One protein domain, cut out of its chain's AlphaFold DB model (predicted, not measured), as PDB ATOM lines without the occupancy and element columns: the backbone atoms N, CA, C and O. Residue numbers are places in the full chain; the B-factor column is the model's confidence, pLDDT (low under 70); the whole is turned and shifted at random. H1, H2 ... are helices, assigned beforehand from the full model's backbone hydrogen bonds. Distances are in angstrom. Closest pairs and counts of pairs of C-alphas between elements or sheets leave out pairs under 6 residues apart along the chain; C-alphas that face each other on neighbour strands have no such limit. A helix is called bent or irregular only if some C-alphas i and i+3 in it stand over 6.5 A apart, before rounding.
ATOM      1  N   ARG A 316      94.218  98.793 146.282       95.62
ATOM      2  CA  ARG A 316      93.339  99.944 146.014       95.62
ATOM      3  C   ARG A 316      92.758  99.898 144.601       95.62
ATOM      4  O   ARG A 316      91.572 100.163 144.426       95.62
ATOM      5  N   LEU A 317      93.562  99.494 143.612       96.06
ATOM      6  CA  LEU A 317      93.093  99.261 142.243       96.06
ATOM      7  C   LEU A 317      92.021  98.169 142.181       96.06
ATOM      8  O   LEU A 317      90.957  98.373 141.600       96.06
ATOM      9  N   GLU A 318      92.300  97.007 142.768       96.12
ATOM     10  CA  GLU A 318      91.357  95.888 142.771       96.12
ATOM     11  C   GLU A 318      90.066  96.238 143.523       96.12
ATOM     12  O   GLU A 318      88.979  95.970 143.017       96.12
ATOM     13  N   ARG A 319      90.170  96.901 144.683       97.38
ATOM     14  CA  ARG A 319      89.035  97.364 145.490       97.38
ATOM     15  C   ARG A 319      88.170  98.345 144.707       97.38
ATOM     16  O   ARG A 319      86.964  98.150 144.641       97.38
ATOM     17  N   ALA A 320      88.774  99.321 144.031       97.81
ATOM     18  CA  ALA A 320      88.036 100.263 143.196       97.81
ATOM     19  C   ALA A 320      87.264  99.568 142.059       97.81
ATOM     20  O   ALA A 320      86.123  99.930 141.766       97.81
ATOM     21  N   HIS A 321      87.848  98.536 141.438       97.25
ATOM     22  CA  HIS A 321      87.156  97.756 140.406       97.25
ATOM     23  C   HIS A 321      86.046  96.870 140.989       97.25
ATOM     24  O   HIS A 321      84.994  96.720 140.364       97.25
ATOM     25  N   LEU A 322      86.257  96.307 142.182       97.62
ATOM     26  CA  LEU A 322      85.262  95.523 142.913       97.62
ATOM     27  C   LEU A 322      84.079  96.386 143.375       97.62
ATOM     28  O   LEU A 322      82.935  95.976 143.192       97.62
ATOM     29  N   ASP A 323      84.312  97.586 143.902       97.88
ATOM     30  CA  ASP A 323      83.244  98.503 144.324       97.88
ATOM     31  C   ASP A 323      82.402  98.961 143.120       97.88
ATOM     32  O   ASP A 323      81.171  98.980 143.174       97.88
ATOM     33  N   LEU A 324      83.046  99.222 141.978       97.44
ATOM     34  CA  LEU A 324      82.363  99.539 140.720       97.44
ATOM     35  C   LEU A 324      81.454  98.395 140.234       97.44
ATOM     36  O   LEU A 324      80.426  98.633 139.595       97.44
ATOM     37  N   ARG A 325      81.839  97.145 140.510       96.06
ATOM     38  CA  ARG A 325      81.130  95.925 140.094       96.06
ATOM     39  C   ARG A 325      80.332  95.274 141.228       96.06
ATOM     40  O   ARG A 325      79.920  94.124 141.078       96.06
ATOM     41  N   HIS A 326      80.086  95.993 142.323       97.00
ATOM     42  CA  HIS A 326      79.364  95.456 143.470       97.00
ATOM     43  C   HIS A 326      77.979  94.909 143.058       97.00
ATOM     44  O   HIS A 326      77.247  95.601 142.341       97.00
ATOM     45  N   PRO A 327      77.572  93.701 143.504       95.94
ATOM     46  CA  PRO A 327      76.335  93.060 143.047       95.94
ATOM     47  C   PRO A 327      75.055  93.835 143.397       95.94
ATOM     48  O   PRO A 327      74.064  93.709 142.681       95.94
ATOM     49  N   THR A 328      75.058  94.627 144.473       96.94
ATOM     50  CA  THR A 328      73.873  95.383 144.933       96.94
ATOM     51  C   THR A 328      74.043  96.901 144.917       96.94
ATOM     52  O   THR A 328      73.048  97.619 144.848       96.94
ATOM     53  N   HIS A 329      75.277  97.403 144.974       96.81
ATOM     54  CA  HIS A 329      75.582  98.817 145.240       96.81
ATOM     55  C   HIS A 329      76.810  99.272 144.439       96.81
ATOM     56  O   HIS A 329      77.834  99.605 145.033       96.81
ATOM     57  N   PRO A 330      76.761  99.222 143.097       97.12
ATOM     58  CA  PRO A 330      77.900  99.619 142.280       97.12
ATOM     59  C   PRO A 330      78.244 101.092 142.534       97.12
ATOM     60  O   PRO A 330      77.369 101.954 142.445       97.12
ATOM     61  N   SER A 331      79.509 101.374 142.845       97.75
ATOM     62  CA  SER A 331      79.996 102.725 143.138       97.75
ATOM     63  C   SER A 331      81.189 103.080 142.247       97.75
ATOM     64  O   SER A 331      82.237 102.440 142.352       97.75
ATOM     65  N   PRO A 332      81.084 104.103 141.376       98.00
ATOM     66  CA  PRO A 332      82.200 104.519 140.530       98.00
ATOM     67  C   PRO A 332      83.213 105.402 141.267       98.00
ATOM     68  O   PRO A 332      84.334 105.557 140.786       98.00
ATOM     69  N   ALA A 333      82.854 105.980 142.419       98.19
ATOM     70  CA  ALA A 333      83.646 107.020 143.074       98.19
ATOM     71  C   ALA A 333      85.104 106.605 143.381       98.19
ATOM     72  O   ALA A 333      86.003 107.376 143.036       98.19
ATOM     73  N   PRO A 334      85.390 105.403 143.930       97.94
ATOM     74  CA  PRO A 334      86.771 104.976 144.167       97.94
ATOM     75  C   PRO A 334      87.584 104.834 142.874       97.94
ATOM     76  O   PRO A 334      88.754 105.209 142.831       97.94
ATOM     77  N   ALA A 335      86.961 104.340 141.799       98.06
ATOM     78  CA  ALA A 335      87.619 104.174 140.505       98.06
ATOM     79  C   ALA A 335      87.911 105.522 139.838       98.06
ATOM     80  O   ALA A 335      89.007 105.715 139.319       98.06
ATOM     81  N   VAL A 336      86.974 106.474 139.903       98.25
ATOM     82  CA  VAL A 336      87.177 107.847 139.413       98.25
ATOM     83  C   VAL A 336      88.307 108.534 140.177       98.25
ATOM     84  O   VAL A 336      89.185 109.121 139.553       98.25
ATOM     85  N   ALA A 337      88.323 108.427 141.509       97.94
ATOM     86  CA  ALA A 337      89.376 109.008 142.341       97.94
ATOM     87  C   ALA A 337      90.755 108.413 142.018       97.94
ATOM     88  O   ALA A 337      91.716 109.157 141.840       97.94
ATOM     89  N   LEU A 338      90.843 107.088 141.867       97.06
ATOM     90  CA  LEU A 338      92.090 106.408 141.515       97.06
ATOM     91  C   LEU A 338      92.573 106.782 140.109       97.06
ATOM     92  O   LEU A 338      93.756 107.031 139.915       97.06
ATOM     93  N   LEU A 339      91.667 106.854 139.128       97.12
ATOM     94  CA  LEU A 339      91.995 107.276 137.762       97.12
ATOM     95  C   LEU A 339      92.337 108.765 137.672       97.12
ATOM     96  O   LEU A 339      92.915 109.180 136.673       97.12
ATOM     97  N   ALA A 340      91.971 109.564 138.678       96.94
ATOM     98  CA  ALA A 340      92.325 110.970 138.766       96.94
ATOM     99  C   ALA A 340      93.749 111.203 139.316       96.94
ATOM    100  O   ALA A 340      94.320 112.265 139.052       96.94
ATOM    101  N   ASP A 341      94.337 110.222 140.005       97.19
ATOM    102  CA  ASP A 341      95.627 110.309 140.698       97.19
ATOM    103  C   ASP A 341      96.770 109.679 139.870       97.19
ATOM    104  O   ASP A 341      96.906 108.457 139.770       97.19
ATOM    105  N   ASP A 342      97.599 110.528 139.249       95.12
ATOM    106  CA  ASP A 342      98.722 110.087 138.405       95.12
ATOM    107  C   ASP A 342      99.838 109.412 139.202       95.12
ATOM    108  O   ASP A 342     100.425 108.430 138.737       95.12
ATOM    109  N   ASP A 343     100.107 109.906 140.409       95.00
ATOM    110  CA  ASP A 343     101.166 109.381 141.260       95.00
ATOM    111  C   ASP A 343     100.798 107.980 141.745       95.00
ATOM    112  O   ASP A 343     101.627 107.067 141.716       95.00
ATOM    113  N   LEU A 344      99.529 107.764 142.109       92.25
ATOM    114  CA  LEU A 344      99.031 106.447 142.487       92.25
ATOM    115  C   LEU A 344      99.071 105.471 141.306       92.25
ATOM    116  O   LEU A 344      99.571 104.355 141.473       92.25
ATOM    117  N   LEU A 345      98.623 105.871 140.112       93.06
ATOM    118  CA  LEU A 345      98.711 105.033 138.910       93.06
ATOM    119  C   LEU A 345     100.160 104.657 138.587       93.06
ATOM    120  O   LEU A 345     100.453 103.487 138.313       93.06
ATOM    121  N   HIS A 346     101.078 105.618 138.679       91.56
ATOM    122  CA  HIS A 346     102.495 105.358 138.478       91.56
ATOM    123  C   HIS A 346     103.070 104.455 139.579       91.56
ATOM    124  O   HIS A 346     103.846 103.537 139.293       91.56
ATOM    125  N   SER A 347     102.637 104.625 140.832       90.50
ATOM    126  CA  SER A 347     103.036 103.762 141.948       90.50
ATOM    127  C   SER A 347     102.583 102.314 141.747       90.50
ATOM    128  O   SER A 347     103.344 101.397 142.043       90.50
ATOM    129  N   ILE A 348     101.392 102.076 141.187       89.56
ATOM    130  CA  ILE A 348     100.883 100.730 140.886       89.56
ATOM    131  C   ILE A 348     101.749 100.068 139.809       89.56
ATOM    132  O   ILE A 348     102.119  98.896 139.923       89.56
ATOM    133  N   GLN A 349     102.109 100.826 138.773       86.94
ATOM    134  CA  GLN A 349     102.963 100.346 137.687       86.94
ATOM    135  C   GLN A 349     104.393 100.039 138.150       86.94
ATOM    136  O   GLN A 349     105.007  99.100 137.652       86.94
ATOM    137  N   THR A 350     104.929 100.819 139.092       85.56
ATOM    138  CA  THR A 350     106.331 100.720 139.538       85.56
ATOM    139  C   THR A 350     106.526  99.783 140.731       85.56
ATOM    140  O   THR A 350     107.467  98.988 140.730       85.56
ATOM    141  N   SER A 351     105.634  99.813 141.727       76.19
ATOM    142  CA  SER A 351     105.717  98.977 142.943       76.19
ATOM    143  C   SER A 351     105.693  97.487 142.617       76.19
ATOM    144  O   SER A 351     106.304  96.665 143.296       76.19
ATOM    145  N   THR A 352     105.041  97.123 141.521       63.16
ATOM    146  CA  THR A 352     104.850  95.731 141.114       63.16
ATOM    147  C   THR A 352     106.103  95.100 140.514       63.16
ATOM    148  O   THR A 352     106.204  93.878 140.455       63.16
ATOM    149  N   ALA A 353     107.105  95.907 140.154       60.28
ATOM    150  CA  ALA A 353     108.414  95.413 139.738       60.28
ATOM    151  C   ALA A 353     109.347  95.098 140.921       60.28
ATOM    152  O   ALA A 353     110.267  94.296 140.770       60.28
ATOM    153  N   THR A 354     109.142  95.723 142.085       61.19
ATOM    154  CA  THR A 354     110.141  95.736 143.169       61.19
ATOM    155  C   THR A 354     109.652  95.139 144.483       61.19
ATOM    156  O   THR A 354     110.423  94.435 145.132       61.19
ATOM    157  N   SER A 355     108.401  95.375 144.890       63.81
ATOM    158  CA  SER A 355     107.883  94.917 146.192       63.81
ATOM    159  C   SER A 355     107.015  93.658 146.108       63.81
ATOM    160  O   SER A 355     106.903  92.928 147.091       63.81
ATOM    161  N   GLU A 356     106.456  93.365 144.932       69.38
ATOM    162  CA  GLU A 356     105.553  92.235 144.696       69.38
ATOM    163  C   GLU A 356     106.038  91.383 143.515       69.38
ATOM    164  O   GLU A 356     105.398  91.374 142.460       69.38
ATOM    165  N   PRO A 357     107.166  90.654 143.643       65.81
ATOM    166  CA  PRO A 357     107.617  89.781 142.573       65.81
ATOM    167  C   PRO A 357     106.516  88.749 142.309       65.81
ATOM    168  O   PRO A 357     106.118  88.006 143.220       65.81
ATOM    169  N   PRO A 358     105.967  88.707 141.090       71.62
ATOM    170  CA  PRO A 358     104.905  87.777 140.805       71.62
ATOM    171  C   PRO A 358     105.449  86.346 140.838       71.62
ATOM    172  O   PRO A 358     106.636  86.117 140.579       71.62
ATOM    173  N   PRO A 359     104.598  85.349 141.137       71.56
ATOM    174  CA  PRO A 359     105.003  83.956 141.068       71.56
ATOM    175  C   PRO A 359     105.583  83.658 139.679       71.56
ATOM    176  O   PRO A 359     105.054  84.177 138.690       71.56
ATOM    177  N   PRO A 360     106.615  82.806 139.566       66.25
ATOM    178  CA  PRO A 360     107.227  82.481 138.281       66.25
ATOM    179  C   PRO A 360     106.160  82.065 137.258       66.25
ATOM    180  O   PRO A 360     105.331  81.189 137.517       66.25
ATOM    181  N   GLY A 361     106.154  82.740 136.105       65.50
ATOM    182  CA  GLY A 361     105.165  82.539 135.040       65.50
ATOM    183  C   GLY A 361     103.880  83.371 135.158       65.50
ATOM    184  O   GLY A 361     102.986  83.209 134.330       65.50
ATOM    185  N   ARG A 362     103.761  84.270 136.143       68.56
ATOM    186  CA  ARG A 362     102.739  85.327 136.158       68.56
ATOM    187  C   ARG A 362     103.433  86.653 135.889       68.56
ATOM    188  O   ARG A 362     104.301  87.046 136.646       68.56
ATOM    189  N   VAL A 363     103.051  87.354 134.831       58.34
ATOM    190  CA  VAL A 363     103.349  88.785 134.712       58.34
ATOM    191  C   VAL A 363     102.035  89.489 135.009       58.34
ATOM    192  O   VAL A 363     101.054  89.243 134.300       58.34
ATOM    193  N   PRO A 364     101.938  90.279 136.084       61.81
ATOM    194  CA  PRO A 364     100.712  90.983 136.367       61.81
ATOM    195  C   PRO A 364     100.570  92.099 135.330       61.81
ATOM    196  O   PRO A 364     101.315  93.074 135.318       61.81
ATOM    197  N   ALA A 365      99.617  91.933 134.417       78.50
ATOM    198  CA  ALA A 365      99.305  92.927 133.397       78.50
ATOM    199  C   ALA A 365      98.465  94.068 133.998       78.50
ATOM    200  O   ALA A 365      97.322  94.281 133.594       78.50
ATOM    201  N   TYR A 366      99.009  94.784 134.988       87.38
ATOM    202  CA  TYR A 366      98.336  95.916 135.633       87.38
ATOM    203  C   TYR A 366      97.874  96.998 134.653       87.38
ATOM    204  O   TYR A 366      96.754  97.465 134.833       87.38
ATOM    205  N   PRO A 367      98.613  97.341 133.576       90.75
ATOM    206  CA  PRO A 367      98.084  98.246 132.558       90.75
ATOM    207  C   PRO A 367      96.759  97.748 131.968       90.75
ATOM    208  O   PRO A 367      95.791  98.496 131.901       90.75
ATOM    209  N   GLY A 368      96.660  96.456 131.643       90.12
ATOM    210  CA  GLY A 368      95.404  95.855 131.185       90.12
ATOM    211  C   GLY A 368      94.299  95.903 132.246       90.12
ATOM    212  O   GLY A 368      93.134  96.114 131.908       90.12
ATOM    213  N   ARG A 369      94.650  95.767 133.533       92.25
ATOM    214  CA  ARG A 369      93.688  95.899 134.639       92.25
ATOM    215  C   ARG A 369      93.162  97.325 134.784       92.25
ATOM    216  O   ARG A 369      91.950  97.507 134.813       92.25
ATOM    217  N   ILE A 370      94.055  98.316 134.797       95.06
ATOM    218  CA  ILE A 370      93.722  99.746 134.872       95.06
ATOM    219  C   ILE A 370      92.818 100.131 133.704       95.06
ATOM    220  O   ILE A 370      91.761 100.720 133.911       95.06
ATOM    221  N   VAL A 371      93.185  99.738 132.481       94.44
ATOM    222  CA  VAL A 371      92.381 100.035 131.291       94.44
ATOM    223  C   VAL A 371      91.017  99.351 131.372       94.44
ATOM    224  O   VAL A 371      90.004  99.978 131.072       94.44
ATOM    225  N   SER A 372      90.947  98.091 131.810       93.25
ATOM    226  CA  SER A 372      89.659  97.409 131.971       93.25
ATOM    227  C   SER A 372      88.762  98.085 133.009       93.25
ATOM    228  O   SER A 372      87.575  98.267 132.740       93.25
ATOM    229  N   MET A 373      89.301  98.445 134.176       96.44
ATOM    230  CA  MET A 373      88.561  99.167 135.213       96.44
ATOM    231  C   MET A 373      88.112 100.538 134.700       96.44
ATOM    232  O   MET A 373      86.957 100.919 134.873       96.44
ATOM    233  N   GLY A 374      88.996 101.261 134.012       96.81
ATOM    234  CA  GLY A 374      88.694 102.554 133.417       96.81
ATOM    235  C   GLY A 374      87.562 102.483 132.394       96.81
ATOM    236  O   GLY A 374      86.605 103.243 132.489       96.81
ATOM    237  N   LEU A 375      87.594 101.512 131.476       96.00
ATOM    238  CA  LEU A 375      86.507 101.300 130.513       96.00
ATOM    239  C   LEU A 375      85.181 100.930 131.190       96.00
ATOM    240  O   LEU A 375      84.119 101.361 130.740       96.00
ATOM    241  N   ASP A 376      85.222 100.138 132.260       96.12
ATOM    242  CA  ASP A 376      84.030  99.829 133.047       96.12
ATOM    243  C   ASP A 376      83.488 101.074 133.767       96.12
ATOM    244  O   ASP A 376      82.272 101.259 133.825       96.12
ATOM    245  N   THR A 377      84.375 101.953 134.242       97.88
ATOM    246  CA  THR A 377      84.019 103.216 134.909       97.88
ATOM    247  C   THR A 377      83.336 104.160 133.925       97.88
ATOM    248  O   THR A 377      82.242 104.646 134.199       97.88
ATOM    249  N   VAL A 378      83.915 104.336 132.731       97.94
ATOM    250  CA  VAL A 378      83.332 105.128 131.631       97.94
ATOM    251  C   VAL A 378      81.932 104.627 131.280       97.94
ATOM    252  O   VAL A 378      81.000 105.421 131.168       97.94
ATOM    253  N   ARG A 379      81.753 103.306 131.144       96.25
ATOM    254  CA  ARG A 379      80.437 102.711 130.852       96.25
ATOM    255  C   ARG A 379      79.422 102.982 131.954       96.25
ATOM    256  O   ARG A 379      78.273 103.281 131.647       96.25
ATOM    257  N   HIS A 380      79.831 102.848 133.212       96.94
ATOM    258  CA  HIS A 380      78.945 103.074 134.345       96.94
ATOM    259  C   HIS A 380      78.527 104.547 134.447       96.94
ATOM    260  O   HIS A 380      77.337 104.830 134.535       96.94
ATOM    261  N   LEU A 381      79.470 105.485 134.339       97.94
ATOM    262  CA  LEU A 381      79.183 106.925 134.356       97.94
ATOM    263  C   LEU A 381      78.278 107.345 133.193       97.94
ATOM    264  O   LEU A 381      77.310 108.078 133.390       97.94
ATOM    265  N   ALA A 382      78.529 106.823 131.990       97.31
ATOM    266  CA  ALA A 382      77.659 107.057 130.842       97.31
ATOM    267  C   ALA A 382      76.232 106.529 131.078       97.31
ATOM    268  O   ALA A 382      75.269 107.171 130.667       97.31
ATOM    269  N   PHE A 383      76.087 105.387 131.760       96.62
ATOM    270  CA  PHE A 383      74.786 104.819 132.121       96.62
ATOM    271  C   PHE A 383      74.048 105.645 133.187       96.62
ATOM    272  O   PHE A 383      72.838 105.824 133.078       96.62
ATOM    273  N   VAL A 384      74.762 106.168 134.189       97.38
ATOM    274  CA  VAL A 384      74.197 107.014 135.261       97.38
ATOM    275  C   VAL A 384      73.843 108.427 134.766       97.38
ATOM    276  O   VAL A 384      73.057 109.120 135.405       97.38
ATOM    277  N   GLY A 385      74.342 108.834 133.596       96.94
ATOM    278  CA  GLY A 385      74.050 110.140 133.001       96.94
ATOM    279  C   GLY A 385      75.113 111.202 133.282       96.94
ATOM    280  O   GLY A 385      74.815 112.391 133.208       96.94
ATOM    281  N   GLU A 386      76.359 110.791 133.537       98.06
ATOM    282  CA  GLU A 386      77.524 111.671 133.704       98.06
ATOM    283  C   GLU A 386      78.494 111.576 132.504       98.06
ATOM    284  O   GLU A 386      79.645 111.148 132.642       98.06
ATOM    285  N   PRO A 387      78.071 111.956 131.282       97.06
ATOM    286  CA  PRO A 387      78.872 111.752 130.075       97.06
ATOM    287  C   PRO A 387      80.142 112.611 130.036       97.06
ATOM    288  O   PRO A 387      81.126 112.203 129.426       97.06
ATOM    289  N   ALA A 388      80.150 113.780 130.688       98.00
ATOM    290  CA  ALA A 388      81.322 114.656 130.731       98.00
ATOM    291  C   ALA A 388      82.482 114.013 131.510       98.00
ATOM    292  O   ALA A 388      83.619 114.013 131.041       98.00
ATOM    293  N   GLU A 389      82.180 113.409 132.661       98.06
ATOM    294  CA  GLU A 389      83.169 112.698 133.475       98.06
ATOM    295  C   GLU A 389      83.622 111.406 132.781       98.06
ATOM    296  O   GLU A 389      84.815 111.111 132.717       98.06
ATOM    297  N   ALA A 390      82.683 110.682 132.160       97.94
ATOM    298  CA  ALA A 390      82.995 109.511 131.344       97.94
ATOM    299  C   ALA A 390      83.972 109.850 130.201       97.94
ATOM    300  O   ALA A 390      84.960 109.142 129.999       97.94
ATOM    301  N   GLN A 391      83.734 110.952 129.482       97.81
ATOM    302  CA  GLN A 391      84.608 111.409 128.403       97.81
ATOM    303  C   GLN A 391      85.990 111.816 128.930       97.81
ATOM    304  O   GLN A 391      87.002 111.397 128.370       97.81
ATOM    305  N   ARG A 392      86.045 112.545 130.054       98.00
ATOM    306  CA  ARG A 392      87.301 112.937 130.714       98.00
ATOM    307  C   ARG A 392      88.179 111.728 131.038       98.00
ATOM    308  O   ARG A 392      89.375 111.731 130.749       98.00
ATOM    309  N   ILE A 393      87.586 110.685 131.619       97.81
ATOM    310  CA  ILE A 393      88.302 109.449 131.959       97.81
ATOM    311  C   ILE A 393      88.758 108.718 130.694       97.81
ATOM    312  O   ILE A 393      89.890 108.241 130.640       97.81
ATOM    313  N   LEU A 394      87.913 108.649 129.662       97.19
ATOM    314  CA  LEU A 394      88.263 108.003 128.399       97.19
ATOM    315  C   LEU A 394      89.461 108.679 127.718       97.19
ATOM    316  O   LEU A 394      90.376 107.990 127.266       97.19
ATOM    317  N   ASP A 395      89.480 110.009 127.674       97.12
ATOM    318  CA  ASP A 395      90.578 110.765 127.067       97.12
ATOM    319  C   ASP A 395      91.883 110.580 127.844       97.12
ATOM    320  O   ASP A 395      92.938 110.363 127.244       97.12
ATOM    321  N   ARG A 396      91.811 110.528 129.180       96.25
ATOM    322  CA  ARG A 396      92.971 110.206 130.021       96.25
ATOM    323  C   ARG A 396      93.501 108.794 129.771       96.25
ATOM    324  O   ARG A 396      94.708 108.611 129.618       96.25
ATOM    325  N   LEU A 397      92.616 107.798 129.669       95.75
ATOM    326  CA  LEU A 397      93.011 106.425 129.336       95.75
ATOM    327  C   LEU A 397      93.689 106.352 127.964       95.75
ATOM    328  O   LEU A 397      94.682 105.643 127.818       95.75
ATOM    329  N   ARG A 398      93.195 107.096 126.968       95.19
ATOM    330  CA  ARG A 398      93.821 107.185 125.638       95.19
ATOM    331  C   ARG A 398      95.207 107.821 125.706       95.19
ATOM    332  O   ARG A 398      96.138 107.293 125.105       95.19
ATOM    333  N   GLN A 399      95.356 108.903 126.470       95.75
ATOM    334  CA  GLN A 399      96.626 109.610 126.625       95.75
ATOM    335  C   GLN A 399      97.699 108.749 127.310       95.75
ATOM    336  O   GLN A 399      98.848 108.748 126.876       95.75
ATOM    337  N   GLN A 400      97.336 108.014 128.363       94.19
ATOM    338  CA  GLN A 400      98.298 107.252 129.171       94.19
ATOM    339  C   GLN A 400      98.504 105.812 128.697       94.19
ATOM    340  O   GLN A 400      99.594 105.261 128.839       94.19
ATOM    341  N   PHE A 401      97.465 105.187 128.138       93.06
ATOM    342  CA  PHE A 401      97.432 103.750 127.860       93.06
ATOM    343  C   PHE A 401      97.012 103.414 126.424       93.06
ATOM    344  O   PHE A 401      96.615 102.276 126.167       93.06
ATOM    345  N   GLY A 402      97.117 104.355 125.478       89.50
ATOM    346  CA  GLY A 402      96.705 104.167 124.078       89.50
ATOM    347  C   GLY A 402      97.179 102.843 123.463       89.50
ATOM    348  O   GLY A 402      96.365 102.065 122.977       89.50
ATOM    349  N   GLY A 403      98.461 102.496 123.618       87.19
ATOM    350  CA  GLY A 403      98.994 101.232 123.089       87.19
ATOM    351  C   GLY A 403      98.391  99.963 123.717       87.19
ATOM    352  O   GLY A 403      98.309  98.925 123.062       87.19
ATOM    353  N   HIS A 404      97.935 100.018 124.972       84.38
ATOM    354  CA  HIS A 404      97.272  98.888 125.634       84.38
ATOM    355  C   HIS A 404      95.786  98.781 125.279       84.38
ATOM    356  O   HIS A 404      95.254  97.669 125.220       84.38
ATOM    357  N   LEU A 405      95.118  99.910 125.024       85.44
ATOM    358  CA  LEU A 405      93.743  99.933 124.519       85.44
ATOM    359  C   LEU A 405      93.643  99.175 123.189       85.44
ATOM    360  O   LEU A 405      92.764  98.321 123.036       85.44
ATOM    361  N   ASP A 406      94.606  99.398 122.294       85.25
ATOM    362  CA  ASP A 406      94.679  98.710 121.005       85.25
ATOM    363  C   ASP A 406      94.861  97.197 121.188       85.25
ATOM    364  O   ASP A 406      94.113  96.401 120.618       85.25
ATOM    365  N   GLN A 407      95.771  96.771 122.068       81.69
ATOM    366  CA  GLN A 407      96.012  95.350 122.355       81.69
ATOM    367  C   GLN A 407      94.785  94.635 122.943       81.69
ATOM    368  O   GLN A 407      94.485  93.498 122.569       81.69
ATOM    369  N   MET A 408      94.039  95.276 123.849       76.12
ATOM    370  CA  MET A 408      92.838  94.657 124.424       76.12
ATOM    371  C   MET A 408      91.704  94.498 123.410       76.12
ATOM    372  O   MET A 408      90.914  93.552 123.519       76.12
ATOM    373  N   SER A 409      91.604  95.410 122.438       74.06
ATOM    374  CA  SER A 409      90.631  95.288 121.351       74.06
ATOM    375  C   SER A 409      90.896  94.021 120.521       74.06
ATOM    376  O   SER A 409      89.965  93.263 120.230       74.06
ATOM    377  N   LEU A 410      92.176  93.714 120.274       69.00
ATOM    378  CA  LEU A 410      92.617  92.521 119.553       69.00
ATOM    379  C   LEU A 410      92.341  91.238 120.347       69.00
ATOM    380  O   LEU A 410      91.771  90.293 119.801       69.00
ATOM    381  N   HIS A 411      92.662  91.208 121.645       66.31
ATOM    382  CA  HIS A 411      92.417  90.027 122.483       66.31
ATOM    383  C   HIS A 411      90.937  89.739 122.710       66.31
ATOM    384  O   HIS A 411      90.534  88.581 122.693       66.31
ATOM    385  N   THR A 412      90.106  90.770 122.871       60.22
ATOM    386  CA  THR A 412      88.653  90.572 122.976       60.22
ATOM    387  C   THR A 412      88.108  89.939 121.696       60.22
ATOM    388  O   THR A 412      87.234  89.076 121.766       60.22
ATOM    389  N   SER A 413      88.634  90.337 120.535       53.06
ATOM    390  CA  SER A 413      88.279  89.732 119.252       53.06
ATOM    391  C   SER A 413      88.727  88.269 119.180       53.06
ATOM    392  O   SER A 413      87.924  87.409 118.839       53.06
ATOM    393  N   ALA A 414      89.963  87.964 119.590       51.09
ATOM    394  CA  ALA A 414      90.506  86.605 119.589       51.09
ATOM    395  C   ALA A 414      89.769  85.655 120.553       51.09
ATOM    396  O   ALA A 414      89.365  84.576 120.135       51.09
ATOM    397  N   ASP A 415      89.512  86.067 121.799       50.22
ATOM    398  CA  ASP A 415      88.755  85.262 122.771       50.22
ATOM    399  C   ASP A 415      87.299  85.064 122.321       50.22
ATOM    400  O   ASP A 415      86.724  83.993 122.519       50.22
ATOM    401  N   SER A 416      86.695  86.075 121.684       48.59
ATOM    402  CA  SER A 416      85.350  85.956 121.103       48.59
ATOM    403  C   SER A 416      85.335  85.009 119.905       48.59
ATOM    404  O   SER A 416      84.383  84.257 119.749       48.59
ATOM    405  N   LEU A 417      86.382  85.015 119.074       41.19
ATOM    406  CA  LEU A 417      86.535  84.095 117.946       41.19
ATOM    407  C   LEU A 417      86.825  82.672 118.411       41.19
ATOM    408  O   LEU A 417      86.289  81.746 117.825       41.19
ATOM    409  N   GLN A 418      87.605  82.488 119.474       41.50
ATOM    410  CA  GLN A 418      87.883  81.171 120.034       41.50
ATOM    411  C   GLN A 418      86.647  80.589 120.726       41.50
ATOM    412  O   GLN A 418      86.287  79.452 120.458       41.50
ATOM    413  N   THR A 419      85.914  81.388 121.507       47.22
ATOM    414  CA  THR A 419      84.623  80.952 122.070       47.22
ATOM    415  C   THR A 419      83.542  80.757 121.005       47.22
ATOM    416  O   THR A 419      82.672  79.908 121.180       47.22
ATOM    417  N   HIS A 420      83.575  81.498 119.890       42.53
ATOM    418  CA  HIS A 420      82.701  81.225 118.747       42.53
ATOM    419  C   HIS A 420      83.111  79.969 117.985       42.53
ATOM    420  O   HIS A 420      82.218  79.202 117.662       42.53
ATOM    421  N   ALA A 421      84.402  79.742 117.740       35.84
ATOM    422  CA  ALA A 421      84.922  78.543 117.088       35.84
ATOM    423  C   ALA A 421      84.592  77.293 117.909       35.84
ATOM    424  O   ALA A 421      84.050  76.338 117.367       35.84
ATOM    425  N   GLU A 422      84.792  77.352 119.228       41.28
ATOM    426  CA  GLU A 422      84.385  76.301 120.164       41.28
ATOM    427  C   GLU A 422      82.865  76.065 120.108       41.28
ATOM    428  O   GLU A 422      82.428  74.920 120.075       41.28
ATOM    429  N   ARG A 423      82.041  77.120 119.998       43.50
ATOM    430  CA  ARG A 423      80.575  76.995 119.861       43.50
ATOM    431  C   ARG A 423      80.108  76.520 118.481       43.50
ATOM    432  O   ARG A 423      79.076  75.860 118.406       43.50
ATOM    433  N   THR A 424      80.798  76.866 117.394       42.66
ATOM    434  CA  THR A 424      80.459  76.419 116.032       42.66
ATOM    435  C   THR A 424      80.917  74.992 115.794       42.66
ATOM    436  O   THR A 424      80.145  74.214 115.253       42.66
ATOM    437  N   GLU A 425      82.095  74.601 116.286       44.94
ATOM    438  CA  GLU A 425      82.516  73.196 116.304       44.94
ATOM    439  C   GLU A 425      81.576  72.357 117.182       44.94
ATOM    440  O   GLU A 425      81.214  71.246 116.804       44.94
ATOM    441  N   GLU A 426      81.093  72.898 118.308       42.12
ATOM    442  CA  GLU A 426      80.076  72.239 119.134       42.12
ATOM    443  C   GLU A 426      78.719  72.115 118.407       42.12
ATOM    444  O   GLU A 426      78.042  71.094 118.540       42.12
ATOM    445  N   ALA A 427      78.319  73.102 117.599       45.19
ATOM    446  CA  ALA A 427      77.095  73.048 116.791       45.19
ATOM    447  C   ALA A 427      77.206  72.079 115.594       45.19
ATOM    448  O   ALA A 427      76.275  71.311 115.330       45.19
ATOM    449  N   ASP A 428      78.353  72.046 114.917       44.81
ATOM    450  CA  ASP A 428      78.626  71.134 113.800       44.81
ATOM    451  C   ASP A 428      78.792  69.685 114.290       44.81
ATOM    452  O   ASP A 428      78.267  68.748 113.679       44.81
ATOM    453  N   ALA A 429      79.417  69.479 115.456       47.56
ATOM    454  CA  ALA A 429      79.496  68.173 116.109       47.56
ATOM    455  C   ALA A 429      78.118  67.674 116.577       47.56
ATOM    456  O   ALA A 429      77.826  66.484 116.438       47.56
ATOM    457  N   ARG A 430      77.237  68.562 117.067       50.12
ATOM    458  CA  ARG A 430      75.833  68.225 117.387       50.12
ATOM    459  C   ARG A 430      75.051  67.806 116.142       50.12
ATOM    460  O   ARG A 430      74.311  66.826 116.206       50.12
ATOM    461  N   THR A 431      75.251  68.490 115.017       62.06
ATOM    462  CA  THR A 431      74.595  68.157 113.740       62.06
ATOM    463  C   THR A 431      75.080  66.804 113.210       62.06
ATOM    464  O   THR A 431      74.275  65.944 112.858       62.06
ATOM    465  N   THR A 432      76.390  66.550 113.278       57.84
ATOM    466  CA  THR A 432      76.998  65.287 112.826       57.84
ATOM    467  C   THR A 432      76.619  64.103 113.731       57.84
ATOM    468  O   THR A 432      76.347  63.006 113.244       57.84
ATOM    469  N   ALA A 433      76.543  64.297 115.054       51.16
ATOM    470  CA  ALA A 433      76.127  63.253 115.995       51.16
ATOM    471  C   ALA A 433      74.630  62.913 115.881       51.16
ATOM    472  O   ALA A 433      74.261  61.744 116.022       51.16
ATOM    473  N   HIS A 434      73.780  63.903 115.584       54.81
ATOM    474  CA  HIS A 434      72.362  63.681 115.300       54.81
ATOM    475  C   HIS A 434      72.172  62.866 114.010       54.81
ATOM    476  O   HIS A 434      71.414  61.897 114.012       54.81
ATOM    477  N   ASP A 435      72.931  63.162 112.949       46.38
ATOM    478  CA  ASP A 435      72.883  62.397 111.694       46.38
ATOM    479  C   ASP A 435      73.358  60.945 111.864       46.38
ATOM    480  O   ASP A 435      72.725  60.010 111.370       46.38
ATOM    481  N   VAL A 436      74.428  60.716 112.634       54.81
ATOM    482  CA  VAL A 436      74.930  59.359 112.923       54.81
ATOM    483  C   VAL A 436      73.978  58.585 113.854       54.81
ATOM    484  O   VAL A 436      73.824  57.368 113.708       54.81
TER     485      VAL A 436
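AT A GLANCE: This is residues 316 to 436 of the 492 residues of an uncharacterized protein of Grosmannia clavigera (strain kw1407 / UAMH 11150) (UniProt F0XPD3). A small helical body has H4 in its middle, with H1 packed on it at a shallow tilt, H2 packed on it at a steep tilt and H5a folded back beside it, and from this body one long arm, H5b, runs off about perpendicular to both H4 and H5a. Residues 409 to 436 of that arm stick out freely and make the length of the whole, while H3 belongs to the body, meeting H4 near residue 366, and in the loop after H3 residues 357 to 362 stick out. The printed part has 121 residues, with five named helices in the order H1, H2, H3, H4, H5 and no named strand; the class is all helix. It is loose, with a radius of gyration of the C-alphas of 18.8 A, and spans 63 by 42 by 29 A.

HOW THE PARTS SIT: H1, residues 316 to 324, touches H2, residues 333 to 340, at a steep tilt of 46 degrees, opposite ways; their closest C-alphas, of Ala 320 and Ala 335, are 4.8 A apart. H3, residues 342 to 354, touches H2 only at the corner, and only just, with 3 pairs of C-alphas within 8 A, the closest being Leu 338 and Leu 344 at 7.0 A. H4, residues 366 to 384, is the hub. It touches H1 at a shallow tilt of 29 degrees, the same way, with C-alphas His 321 and Met 373 closest at 5.6 A. It touches H2 with residues 373 to 377 alone, C-alphas Ala 335 and Thr 377 being closest at 6.7 A. H3 and H4 form a hairpin in which they only just touch, with 3 pairs of C-alphas within 8 A, the closest being Gln 349 and Tyr 366 at 6.7 A. H5, residues 387 to 436, was assigned as one helix by its hydrogen bonds but is bent: C-alphas 400 and 403 are 8.6 A apart, and its arms H5a, residues 387 to 400, and H5b, residues 403 to 436, stand at 80 degrees. H4 and H5a form a hairpin at a shallow tilt of 15 degrees, with C-alphas Val 378 and Ala 390 closest at 4.4 A. H5b touches H4 with residues 404 to 408 alone, about perpendicular at 83 degrees; C-alphas Gly 368 and His 404 are closest at 6.6 A. H3 is apart from both arms. Every O i to N i+4 pair is within hydrogen-bond range in H1, H2, H4, H5a and H5b, and 6 of 9 are in H3.

IN THESE COORDINATES: H1 begins at C-alpha 316 (93.339, 99.944, 146.014). H3 measures 18.9 A, H4 26.6 A and H5a 20.0 A from first to last C-alpha. H5b measures 49.4 A, from C-alpha 403 (98.994, 101.232, 123.089) to C-alpha 436 (74.930, 59.359, 112.923).

THE WHOLE: The farthest C-alphas, of Asp 343 and Val 436, are 63.2 A apart. The printed part has no cut, and the link from H3 to H4, 11 residues, is long. Mean pLDDT of the printed part is 81.0; residues 352 to 357, 360 to 364 and 410 to 436 are under 70.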